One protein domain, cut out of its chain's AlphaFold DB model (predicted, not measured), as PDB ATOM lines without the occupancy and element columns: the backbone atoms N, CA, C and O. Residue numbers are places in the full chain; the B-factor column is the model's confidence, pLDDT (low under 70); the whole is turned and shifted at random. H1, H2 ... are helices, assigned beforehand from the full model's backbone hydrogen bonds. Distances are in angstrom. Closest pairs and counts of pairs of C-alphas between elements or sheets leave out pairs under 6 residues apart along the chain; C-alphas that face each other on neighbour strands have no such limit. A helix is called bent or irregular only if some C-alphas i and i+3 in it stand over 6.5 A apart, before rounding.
ATOM      1  N   ALA A 225      43.891   2.466  29.014       84.94
ATOM      2  CA  ALA A 225      45.021   1.597  29.304       84.94
ATOM      3  C   ALA A 225      45.399   0.784  28.057       84.94
ATOM      4  O   ALA A 225      44.545   0.176  27.411       84.94
ATOM      5  N   THR A 226      46.686   0.778  27.723       88.38
ATOM      6  CA  THR A 226      47.243  -0.020  26.628       88.38
ATOM      7  C   THR A 226      47.840  -1.318  27.170       88.38
ATOM      8  O   THR A 226      48.024  -1.489  28.373       88.38
ATOM      9  N   ALA A 227      48.163  -2.251  26.271       89.25
ATOM     10  CA  ALA A 227      48.928  -3.458  26.604       89.25
ATOM     11  C   ALA A 227      50.398  -3.165  26.965       89.25
ATOM     12  O   ALA A 227      51.162  -4.084  27.259       89.25
ATOM     13  N   GLU A 228      50.808  -1.905  26.857       90.62
ATOM     14  CA  GLU A 228      52.171  -1.471  27.096       90.62
ATOM     15  C   GLU A 228      52.416  -1.232  28.582       90.62
ATOM     16  O   GLU A 228      51.521  -1.233  29.427       90.62
ATOM     17  N   TYR A 229      53.682  -1.035  28.900       89.12
ATOM     18  CA  TYR A 229      54.118  -0.822  30.259       89.12
ATOM     19  C   TYR A 229      53.773   0.592  30.749       89.12
ATOM     20  O   TYR A 229      54.134   1.595  30.134       89.12
ATOM     21  N   ILE A 230      53.084   0.662  31.888       88.62
ATOM     22  CA  ILE A 230      52.564   1.895  32.479       88.62
ATOM     23  C   ILE A 230      53.123   2.015  33.899       88.62
ATOM     24  O   ILE A 230      52.851   1.166  34.738       88.62
ATOM     25  N   LYS A 231      53.862   3.092  34.186       88.50
ATOM     26  CA  LYS A 231      54.460   3.350  35.515       88.50
ATOM     27  C   LYS A 231      53.573   4.147  36.472       88.50
ATOM     28  O   LYS A 231      53.949   4.394  37.611       88.50
ATOM     29  N   ARG A 232      52.418   4.607  35.996       88.00
ATOM     30  CA  ARG A 232      51.492   5.445  36.763       88.00
ATOM     31  C   ARG A 232      50.400   4.599  37.424       88.00
ATOM     32  O   ARG A 232      49.986   3.587  36.844       88.00
ATOM     33  N   PRO A 233      49.889   5.011  38.594       88.38
ATOM     34  CA  PRO A 233      48.691   4.419  39.170       88.38
ATOM     35  C   PRO A 233      47.525   4.460  38.178       88.38
ATOM     36  O   PRO A 233      47.341   5.430  37.435       88.38
ATOM     37  N   LEU A 234      46.736   3.389  38.150       88.69
ATOM     38  CA  LEU A 234      45.522   3.347  37.350       88.69
ATOM     39  C   LEU A 234      44.420   4.157  38.027       88.69
ATOM     40  O   LEU A 234      44.249   4.101  39.241       88.69
ATOM     41  N   ARG A 235      43.641   4.873  37.215       87.12
ATOM     42  CA  ARG A 235      42.439   5.585  37.673       87.12
ATOM     43  C   ARG A 235      41.209   4.683  37.714       87.12
ATOM     44  O   ARG A 235      40.309   4.909  38.514       87.12
ATOM     45  N   ILE A 236      41.152   3.690  36.833       89.75
ATOM     46  CA  ILE A 236      40.046   2.738  36.689       89.75
ATOM     47  C   ILE A 236      40.672   1.349  36.541       89.75
ATOM     48  O   ILE A 236      41.781   1.230  36.014       89.75
ATOM     49  N   SER A 237      39.994   0.308  37.024       90.81
ATOM     50  CA  SER A 237      40.428  -1.076  36.822       90.81
ATOM     51  C   SER A 237      40.611  -1.382  35.334       90.81
ATOM     52  O   SER A 237      39.841  -0.907  34.502       90.81
ATOM     53  N   LEU A 238      41.621  -2.193  34.990       91.38
ATOM     54  CA  LEU A 238      41.885  -2.540  33.588       91.38
ATOM     55  C   LEU A 238      40.669  -3.207  32.949       91.38
ATOM     56  O   LEU A 238      40.322  -2.875  31.825       91.38
ATOM     57  N   LEU A 239      40.012  -4.115  33.669       92.12
ATOM     58  CA  LEU A 239      38.815  -4.803  33.204       92.12
ATOM     59  C   LEU A 239      37.558  -4.271  33.910       92.12
ATOM     60  O   LEU A 239      37.645  -3.791  35.049       92.12
ATOM     61  N   PRO A 240      36.378  -4.394  33.271       89.88
ATOM     62  CA  PRO A 240      35.103  -4.153  33.933       89.88
ATOM     63  C   PRO A 240      34.913  -5.106  35.113       89.88
ATOM     64  O   PRO A 240      34.968  -6.324  34.956       89.88
ATOM     65  N   HIS A 241      34.589  -4.546  36.275       89.00
ATOM     66  CA  HIS A 241      34.079  -5.299  37.417       89.00
ATOM     67  C   HIS A 241      32.687  -4.786  37.787       89.00
ATOM     68  O   HIS A 241      32.470  -3.573  37.843       89.00
ATOM     69  N   ASN A 242      31.762  -5.702  38.080       87.00
ATOM     70  CA  ASN A 242      30.406  -5.355  38.523       87.00
ATOM     71  C   ASN A 242      30.395  -4.794  39.957       87.00
ATOM     72  O   ASN A 242      29.574  -3.936  40.279       87.00
ATOM     73  N   ASP A 243      31.346  -5.233  40.789       88.88
ATOM     74  CA  ASP A 243      31.419  -4.886  42.207       88.88
ATOM     75  C   ASP A 243      32.469  -3.805  42.479       88.88
ATOM     76  O   ASP A 243      33.621  -3.905  42.045       88.88
ATOM     77  N   ALA A 244      32.104  -2.808  43.291       85.56
ATOM     78  CA  ALA A 244      33.018  -1.746  43.721       85.56
ATOM     79  C   ALA A 244      34.227  -2.294  44.503       85.56
ATOM     80  O   ALA A 244      35.344  -1.812  44.333       85.56
ATOM     81  N   THR A 245      34.031  -3.349  45.301       85.69
ATOM     82  CA  THR A 245      35.113  -4.035  46.027       85.69
ATOM     83  C   THR A 245      36.148  -4.630  45.071       85.69
ATOM     84  O   THR A 245      37.347  -4.509  45.313       85.69
ATOM     85  N   GLY A 246      35.702  -5.226  43.959       86.81
ATOM     86  CA  GLY A 246      36.590  -5.772  42.930       86.81
ATOM     87  C   GLY A 246      37.384  -4.680  42.215       86.81
ATOM     88  O   GLY A 246      38.587  -4.831  42.010       86.81
ATOM     89  N   GLN A 247      36.741  -3.545  41.918       89.62
ATOM     90  CA  GLN A 247      37.413  -2.378  41.337       89.62
ATOM     91  C   GLN A 247      38.494  -1.831  42.279       89.62
ATOM     92  O   GLN A 247      39.639  -1.657  41.865       89.62
ATOM     93  N   LEU A 248      38.160  -1.626  43.557       86.25
ATOM     94  CA  LEU A 248      39.096  -1.117  44.560       86.25
ATOM     95  C   LEU A 248      40.282  -2.070  44.772       86.25
ATOM     96  O   LEU A 248      41.431  -1.635  44.820       86.25
ATOM     97  N   ALA A 249      40.010  -3.376  44.856       88.88
ATOM     98  CA  ALA A 249      41.042  -4.397  44.989       88.88
ATOM     99  C   ALA A 249      41.971  -4.421  43.767       88.88
ATOM    100  O   ALA A 249      43.186  -4.470  43.933       88.88
ATOM    101  N   SER A 250      41.421  -4.317  42.553       90.62
ATOM    102  CA  SER A 250      42.197  -4.243  41.310       90.62
ATOM    103  C   SER A 250      43.156  -3.045  41.307       90.62
ATOM    104  O   SER A 250      44.353  -3.207  41.054       90.62
ATOM    105  N   LEU A 251      42.670  -1.859  41.691       90.38
ATOM    106  CA  LEU A 251      43.494  -0.649  41.814       90.38
ATOM    107  C   LEU A 251      44.592  -0.797  42.881       90.38
ATOM    108  O   LEU A 251      45.749  -0.448  42.640       90.38
ATOM    109  N   ALA A 252      44.260  -1.359  44.044       87.69
ATOM    110  CA  ALA A 252      45.225  -1.587  45.119       87.69
ATOM    111  C   ALA A 252      46.314  -2.600  44.721       87.69
ATOM    112  O   ALA A 252      47.499  -2.398  45.012       87.69
ATOM    113  N   VAL A 253      45.935  -3.674  44.022       90.50
ATOM    114  CA  VAL A 253      46.873  -4.674  43.492       90.50
ATOM    115  C   VAL A 253      47.786  -4.047  42.443       90.50
ATOM    116  O   VAL A 253      48.988  -4.295  42.478       90.50
ATOM    117  N   TRP A 254      47.267  -3.183  41.568       92.19
ATOM    118  CA  TRP A 254      48.088  -2.472  40.586       92.19
ATOM    119  C   TRP A 254      49.193  -1.634  41.240       92.19
ATOM    120  O   TRP A 254      50.365  -1.779  40.899       92.19
ATOM    121  N   ILE A 255      48.846  -0.814  42.239       87.50
ATOM    122  CA  ILE A 255      49.826  -0.019  42.999       87.50
ATOM    123  C   ILE A 255      50.861  -0.935  43.663       87.50
ATOM    124  O   ILE A 255      52.057  -0.647  43.663       87.50
ATOM    125  N   THR A 256      50.409  -2.070  44.193       86.38
ATOM    126  CA  THR A 256      51.282  -3.067  44.817       86.38
ATOM    127  C   THR A 256      52.276  -3.658  43.812       86.38
ATOM    128  O   THR A 256      53.459  -3.763  44.127       86.38
ATOM    129  N   ILE A 257      51.839  -3.986  42.589       88.06
ATOM    130  CA  ILE A 257      52.720  -4.459  41.506       88.06
ATOM    131  C   ILE A 257      53.764  -3.392  41.163       88.06
ATOM    132  O   ILE A 257      54.951  -3.709  41.106       88.06
ATOM    133  N   LEU A 258      53.351  -2.132  41.001       86.50
ATOM    134  CA  LEU A 258      54.272  -1.038  40.683       86.50
ATOM    135  C   LEU A 258      55.321  -0.814  41.779       86.50
ATOM    136  O   LEU A 258      56.499  -0.632  41.473       86.50
ATOM    137  N   ARG A 259      54.932  -0.901  43.056       83.38
ATOM    138  CA  ARG A 259      55.873  -0.849  44.188       83.38
ATOM    139  C   ARG A 259      56.839  -2.032  44.173       83.38
ATOM    140  O   ARG A 259      58.045  -1.844  44.293       83.38
ATOM    141  N   PHE A 260      56.346  -3.246  43.917       81.88
ATOM    142  CA  PHE A 260      57.205  -4.430  43.801       81.88
ATOM    143  C   PHE A 260      58.200  -4.356  42.637       81.88
ATOM    144  O   PHE A 260      59.293  -4.914  42.743       81.88
ATOM    145  N   MET A 261      57.841  -3.689  41.538       83.44
ATOM    146  CA  MET A 261      58.736  -3.447  40.402       83.44
ATOM    147  C   MET A 261      59.704  -2.274  40.632       83.44
ATOM    148  O   MET A 261      60.676  -2.142  39.890       83.44
ATOM    149  N   GLY A 262      59.488  -1.467  41.677       82.12
ATOM    150  CA  GLY A 262      60.273  -0.270  41.984       82.12
ATOM    151  C   GLY A 262      59.885   0.960  41.157       82.12
ATOM    152  O   GLY A 262      60.663   1.908  41.087       82.12
ATOM    153  N   ASP A 263      58.712   0.944  40.518       81.88
ATOM    154  CA  ASP A 263      58.194   2.067  39.730       81.88
ATOM    155  C   ASP A 263      57.527   3.143  40.581       81.88
ATOM    156  O   ASP A 263      57.551   4.314  40.208       81.88
ATOM    157  N   LEU A 264      56.962   2.750  41.725       80.56
ATOM    158  CA  LEU A 264      56.508   3.674  42.760       80.56
ATOM    159  C   LEU A 264      57.376   3.564  44.016       80.56
ATOM    160  O   LEU A 264      57.848   2.468  44.335       80.56
ATOM    161  N   PRO A 265      57.550   4.674  44.758       75.88
ATOM    162  CA  PRO A 265      58.204   4.642  46.055       75.88
ATOM    163  C   PRO A 265      57.410   3.772  47.039       75.88
ATOM    164  O   PRO A 265      56.174   3.777  47.058       75.88
ATOM    165  N   ASP A 266      58.130   3.032  47.881       74.19
ATOM    166  CA  ASP A 266      57.514   2.294  48.979       74.19
ATOM    167  C   ASP A 266      56.844   3.270  49.959       74.19
ATOM    168  O   ASP A 266      57.370   4.366  50.201       74.19
ATOM    169  N   PRO A 267      55.696   2.890  50.554       73.38
ATOM    170  CA  PRO A 267      55.014   3.739  51.515       73.38
ATOM    171  C   PRO A 267      55.979   4.053  52.658       73.38
ATOM    172  O   PRO A 267      56.492   3.149  53.322       73.38
ATOM    173  N   SER A 282      47.463 -10.444  62.262       75.38
ATOM    174  CA  SER A 282      47.883 -11.252  61.111       75.38
ATOM    175  C   SER A 282      47.252 -10.727  59.817       75.38
ATOM    176  O   SER A 282      46.080 -10.337  59.805       75.38
ATOM    177  N   ILE A 283      48.014 -10.757  58.719       76.31
ATOM    178  CA  ILE A 283      47.549 -10.384  57.371       76.31
ATOM    179  C   ILE A 283      46.237 -11.104  57.048       76.31
ATOM    180  O   ILE A 283      45.306 -10.495  56.528       76.31
ATOM    181  N   MET A 284      46.131 -12.373  57.444       77.38
ATOM    182  CA  MET A 284      44.928 -13.169  57.246       77.38
ATOM    183  C   MET A 284      43.713 -12.564  57.971       77.38
ATOM    184  O   MET A 284      42.639 -12.447  57.390       77.38
ATOM    185  N   GLY A 285      43.898 -12.087  59.206       81.06
ATOM    186  CA  GLY A 285      42.855 -11.403  59.978       81.06
ATOM    187  C   GLY A 285      42.418 -10.081  59.347       81.06
ATOM    188  O   GLY A 285      41.231  -9.768  59.343       81.06
ATOM    189  N   LYS A 286      43.351  -9.335  58.740       79.19
ATOM    190  CA  LYS A 286      43.031  -8.105  57.995       79.19
ATOM    191  C   LYS A 286      42.225  -8.396  56.732       79.19
ATOM    192  O   LYS A 286      41.257  -7.691  56.455       79.19
ATOM    193  N   ILE A 287      42.589  -9.449  55.999       80.75
ATOM    194  CA  ILE A 287      41.847  -9.894  54.816       80.75
ATOM    195  C   ILE A 287      40.425 -10.290  55.227       80.75
ATOM    196  O   ILE A 287      39.472  -9.757  54.663       80.75
ATOM    197  N   TYR A 288      40.257 -11.120  56.260       79.75
ATOM    198  CA  TYR A 288      38.925 -11.515  56.732       79.75
ATOM    199  C   TYR A 288      38.085 -10.335  57.229       79.75
ATOM    200  O   TYR A 288      36.909 -10.245  56.886       79.75
ATOM    201  N   ALA A 289      38.683  -9.389  57.960       78.75
ATOM    202  CA  ALA A 289      37.987  -8.175  58.389       78.75
ATOM    203  C   ALA A 289      37.520  -7.312  57.203       78.75
ATOM    204  O   ALA A 289      36.480  -6.660  57.279       78.75
ATOM    205  N   SER A 290      38.266  -7.319  56.094       74.94
ATOM    206  CA  SER A 290      37.909  -6.575  54.883       74.94
ATOM    207  C   SER A 290      36.804  -7.239  54.050       74.94
ATOM    208  O   SER A 290      36.058  -6.524  53.387       74.94
ATOM    209  N   LEU A 291      36.654  -8.571  54.117       74.38
ATOM    210  CA  LEU A 291      35.672  -9.327  53.321       74.38
ATOM    211  C   LEU A 291      34.215  -9.026  53.712       74.38
ATOM    212  O   LEU A 291      33.327  -9.135  52.874       74.38
ATOM    213  N   GLY A 292      33.963  -8.621  54.962       70.31
ATOM    214  CA  GLY A 292      32.629  -8.227  55.438       70.31
ATOM    215  C   GLY A 292      32.276  -6.752  55.212       70.31
ATOM    216  O   GLY A 292      31.164  -6.336  55.536       70.31
ATOM    217  N   ARG A 293      33.206  -5.941  54.695       75.44
ATOM    218  CA  ARG A 293      33.005  -4.502  54.494       75.44
ATOM    219  C   ARG A 293      32.504  -4.243  53.076       75.44
ATOM    220  O   ARG A 293      33.151  -4.628  52.107       75.44
ATOM    221  N   SER A 294      31.365  -3.566  52.948       72.44
ATOM    222  CA  SER A 294      30.889  -3.086  51.652       72.44
ATOM    223  C   SER A 294      31.597  -1.783  51.286       72.44
ATOM    224  O   SER A 294      31.730  -0.875  52.109       72.44
ATOM    225  N   TYR A 295      32.066  -1.702  50.045       78.75
ATOM    226  CA  TYR A 295      32.679  -0.503  49.486       78.75
ATOM    227  C   TYR A 295      31.714   0.141  48.500       78.75
ATOM    228  O   TYR A 295      30.999  -0.540  47.762       78.75
ATOM    229  N   THR A 296      31.675   1.466  48.505       84.25
ATOM    230  CA  THR A 296      30.785   2.253  47.656       84.25
ATOM    231  C   THR A 296      31.546   2.847  46.476       84.25
ATOM    232  O   THR A 296      32.772   2.928  46.471       84.25
ATOM    233  N   LYS A 297      30.817   3.324  45.462       80.81
ATOM    234  CA  LYS A 297      31.424   4.000  44.301       80.81
ATOM    235  C   LYS A 297      32.264   5.224  44.691       80.81
ATOM    236  O   LYS A 297      33.244   5.512  44.017       80.81
ATOM    237  N   LYS A 298      31.917   5.900  45.794       81.75
ATOM    238  CA  LYS A 298      32.689   7.033  46.324       81.75
ATOM    239  C   LYS A 298      34.080   6.601  46.785       81.75
ATOM    240  O   LYS A 298      35.046   7.307  46.534       81.75
ATOM    241  N   ASP A 299      34.192   5.429  47.407       82.06
ATOM    242  CA  ASP A 299      35.478   4.894  47.862       82.06
ATOM    243  C   ASP A 299      36.388   4.552  46.674       82.06
ATOM    244  O   ASP A 299      37.593   4.794  46.716       82.06
ATOM    245  N   VAL A 300      35.798   4.052  45.582       81.44
ATOM    246  CA  VAL A 300      36.513   3.799  44.320       81.44
ATOM    247  C   VAL A 300      36.999   5.103  43.689       81.44
ATOM    248  O   VAL A 300      38.144   5.185  43.251       81.44
ATOM    249  N   GLU A 301      36.161   6.139  43.672       82.31
ATOM    250  CA  GLU A 301      36.530   7.455  43.147       82.31
ATOM    251  C   GLU A 301      37.649   8.109  43.970       82.31
ATOM    252  O   GLU A 301      38.612   8.626  43.407       82.31
ATOM    253  N   LEU A 302      37.589   8.007  45.300       82.31
ATOM    254  CA  LEU A 302      38.666   8.466  46.179       82.31
ATOM    255  C   LEU A 302      39.979   7.720  45.905       82.31
ATOM    256  O   LEU A 302      41.033   8.348  45.815       82.31
ATOM    257  N   ALA A 303      39.934   6.398  45.722       80.44
ATOM    258  CA  ALA A 303      41.120   5.610  45.379       80.44
ATOM    259  C   ALA A 303      41.707   5.995  44.010       80.44
ATOM    260  O   ALA A 303      42.928   6.033  43.858       80.44
ATOM    261  N   SER A 304      40.851   6.336  43.043       78.94
ATOM    262  CA  SER A 304      41.257   6.872  41.739       78.94
ATOM    263  C   SER A 304      42.043   8.181  41.878       78.94
ATOM    264  O   SER A 304      43.072   8.359  41.228       78.94
ATOM    265  N   GLN A 305      41.595   9.068  42.774       75.06
ATOM    266  CA  GLN A 305      42.232  10.364  43.032       75.06
ATOM    267  C   GLN A 305      43.537  10.239  43.831       75.06
ATOM    268  O   GLN A 305      44.466  11.011  43.611       75.06
ATOM    269  N   LEU A 306      43.661   9.255  44.730       66.50
ATOM    270  CA  LEU A 306      44.900   9.014  45.486       66.50
ATOM    271  C   LEU A 306      46.107   8.703  44.584       66.50
ATOM    272  O   LEU A 306      47.235   9.046  44.937       66.50
ATOM    273  N   GLY A 307      45.874   8.119  43.405       59.56
ATOM    274  CA  GLY A 307      46.913   7.902  42.396       59.56
ATOM    275  C   GLY A 307      47.547   9.190  41.853       59.56
ATOM    276  O   GLY A 307      48.677   9.152  41.361       59.56
ATOM    277  N   ASP A 308      46.855  10.326  41.970       58.06
ATOM    278  CA  ASP A 308      47.364  11.637  41.560       58.06
ATOM    279  C   ASP A 308      48.206  12.303  42.674       58.06
ATOM    280  O   ASP A 308      49.124  13.061  42.371       58.06
ATOM    281  N   TYR A 309      47.968  11.983  43.957       49.44
ATOM    282  CA  TYR A 309      48.696  12.576  45.094       49.44
ATOM    283  C   TYR A 309      50.068  11.934  45.366       49.44
ATOM    284  O   TYR A 309      50.998  12.648  45.742       49.44
ATOM    285  N   GLU A 310      50.248  10.622  45.149       49.59
ATOM    286  CA  GLU A 310      51.570   9.981  45.340       49.59
ATOM    287  C   GLU A 310      52.607  10.371  44.271       49.59
ATOM    288  O   GLU A 310      53.791  10.125  44.465       49.59
ATOM    289  N   GLN A 311      52.205  11.007  43.165       44.62
ATOM    290  CA  GLN A 311      53.137  11.465  42.123       44.62
ATOM    291  C   GLN A 311      53.801  12.818  42.438       44.62
ATOM    292  O   GLN A 311      54.736  13.208  41.742       44.62
ATOM    293  N   VAL A 312      53.326  13.542  43.460       37.28
ATOM    294  CA  VAL A 312      53.777  14.911  43.793       37.28
ATOM    295  C   VAL A 312      54.625  14.961  45.083       37.28
ATOM    296  O   VAL A 312      55.143  16.020  45.434       37.28
ATOM    297  N   SER A 313      54.820  13.832  45.783       33.16
ATOM    298  CA  SER A 313      55.580  13.733  47.050       33.16
ATOM    299  C   SER A 313      56.799  12.814  46.966       33.16
ATOM    300  O   SER A 313      57.596  12.872  47.943       33.16
TER     301      SER A 313
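Overview. This is residues 225 to 267 and 282 to 313 of the 313 residues of the protein "MyTH4 domain-containing protein" of Ascaris lumbricoides (UniProt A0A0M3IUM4). Two helices, H1 and H3, lie side by side and run the same way, with a long unnamed stretch, residues 225 to 243, passing along H1 before it leads into that helix. A shorter helix, H2, touches neither of them, and its residues 283 to 289, with residue 282 before them, stick out from this body as an arm. The printed part has 75 residues with three named helices, in the order H1, H2, H3 along the chain, and no named strand; its class is all helix, with 40 residues in the named helices. The whole is compact, with a radius of gyration of the C-alphas of 13.1 A, and its C-alphas span 33 by 29 by 23 A along their three main axes.

Arrangement. H1, residues 244 to 261, is the longest helix. H3, residues 297 to 309, touches H1, and the closest C-alphas of the two, those of Leu 248 and Val 300, are 5.6 A apart. H1 touches H3 with residues 244 to 251 alone. The two helices run the same way at a shallow tilt of 21 degrees, and their centres are 12.0 A apart. H2, residues 283 to 291, is apart from H1 and apart from H3. Residues 282 to 289, of which 283 to 289 belong to H2, stand free. In H1 and H2 every pair of O i and N i+4 is within hydrogen-bond range; in H3, 6 of 9 are. None of the three helices is bent or irregular.

Along the chain. H1 begins at C-alpha 244, at (33.018, -1.746, 43.721), and ends at C-alpha 261, at (58.736, -3.447, 40.402), 26.0 A from first to last C-alpha. H3 has 13 residues, Lys 297 to Tyr 309, and measures 19.3 A; its last C-alpha is at (48.696, 12.576, 45.094). H2 has 9 residues, Ile 283 to Leu 291, and measures 12.6 A. Residues 225 to 243 hold no named element, and their C-alphas lie 7 to 18 A from the mean of the C-alphas.

Size, cuts and confidence. The two C-alphas farthest apart are those of Thr 226 and Ser 282, at 36.3 A. Without residues 282 to 289, the body of 67 residues spans 31 by 27 by 18 A. Residues 268 to 281 are not printed, and C-alphas 267 and 282 are 19.2 A apart across the cut. The link from H1 to H2 runs across this cut, and the link from H2 to H3, 5 residues, is tight. The mean pLDDT of the printed part is 80.2, and residues 306 to 313, which include the chain's last residue, are under 70 in this predicted model.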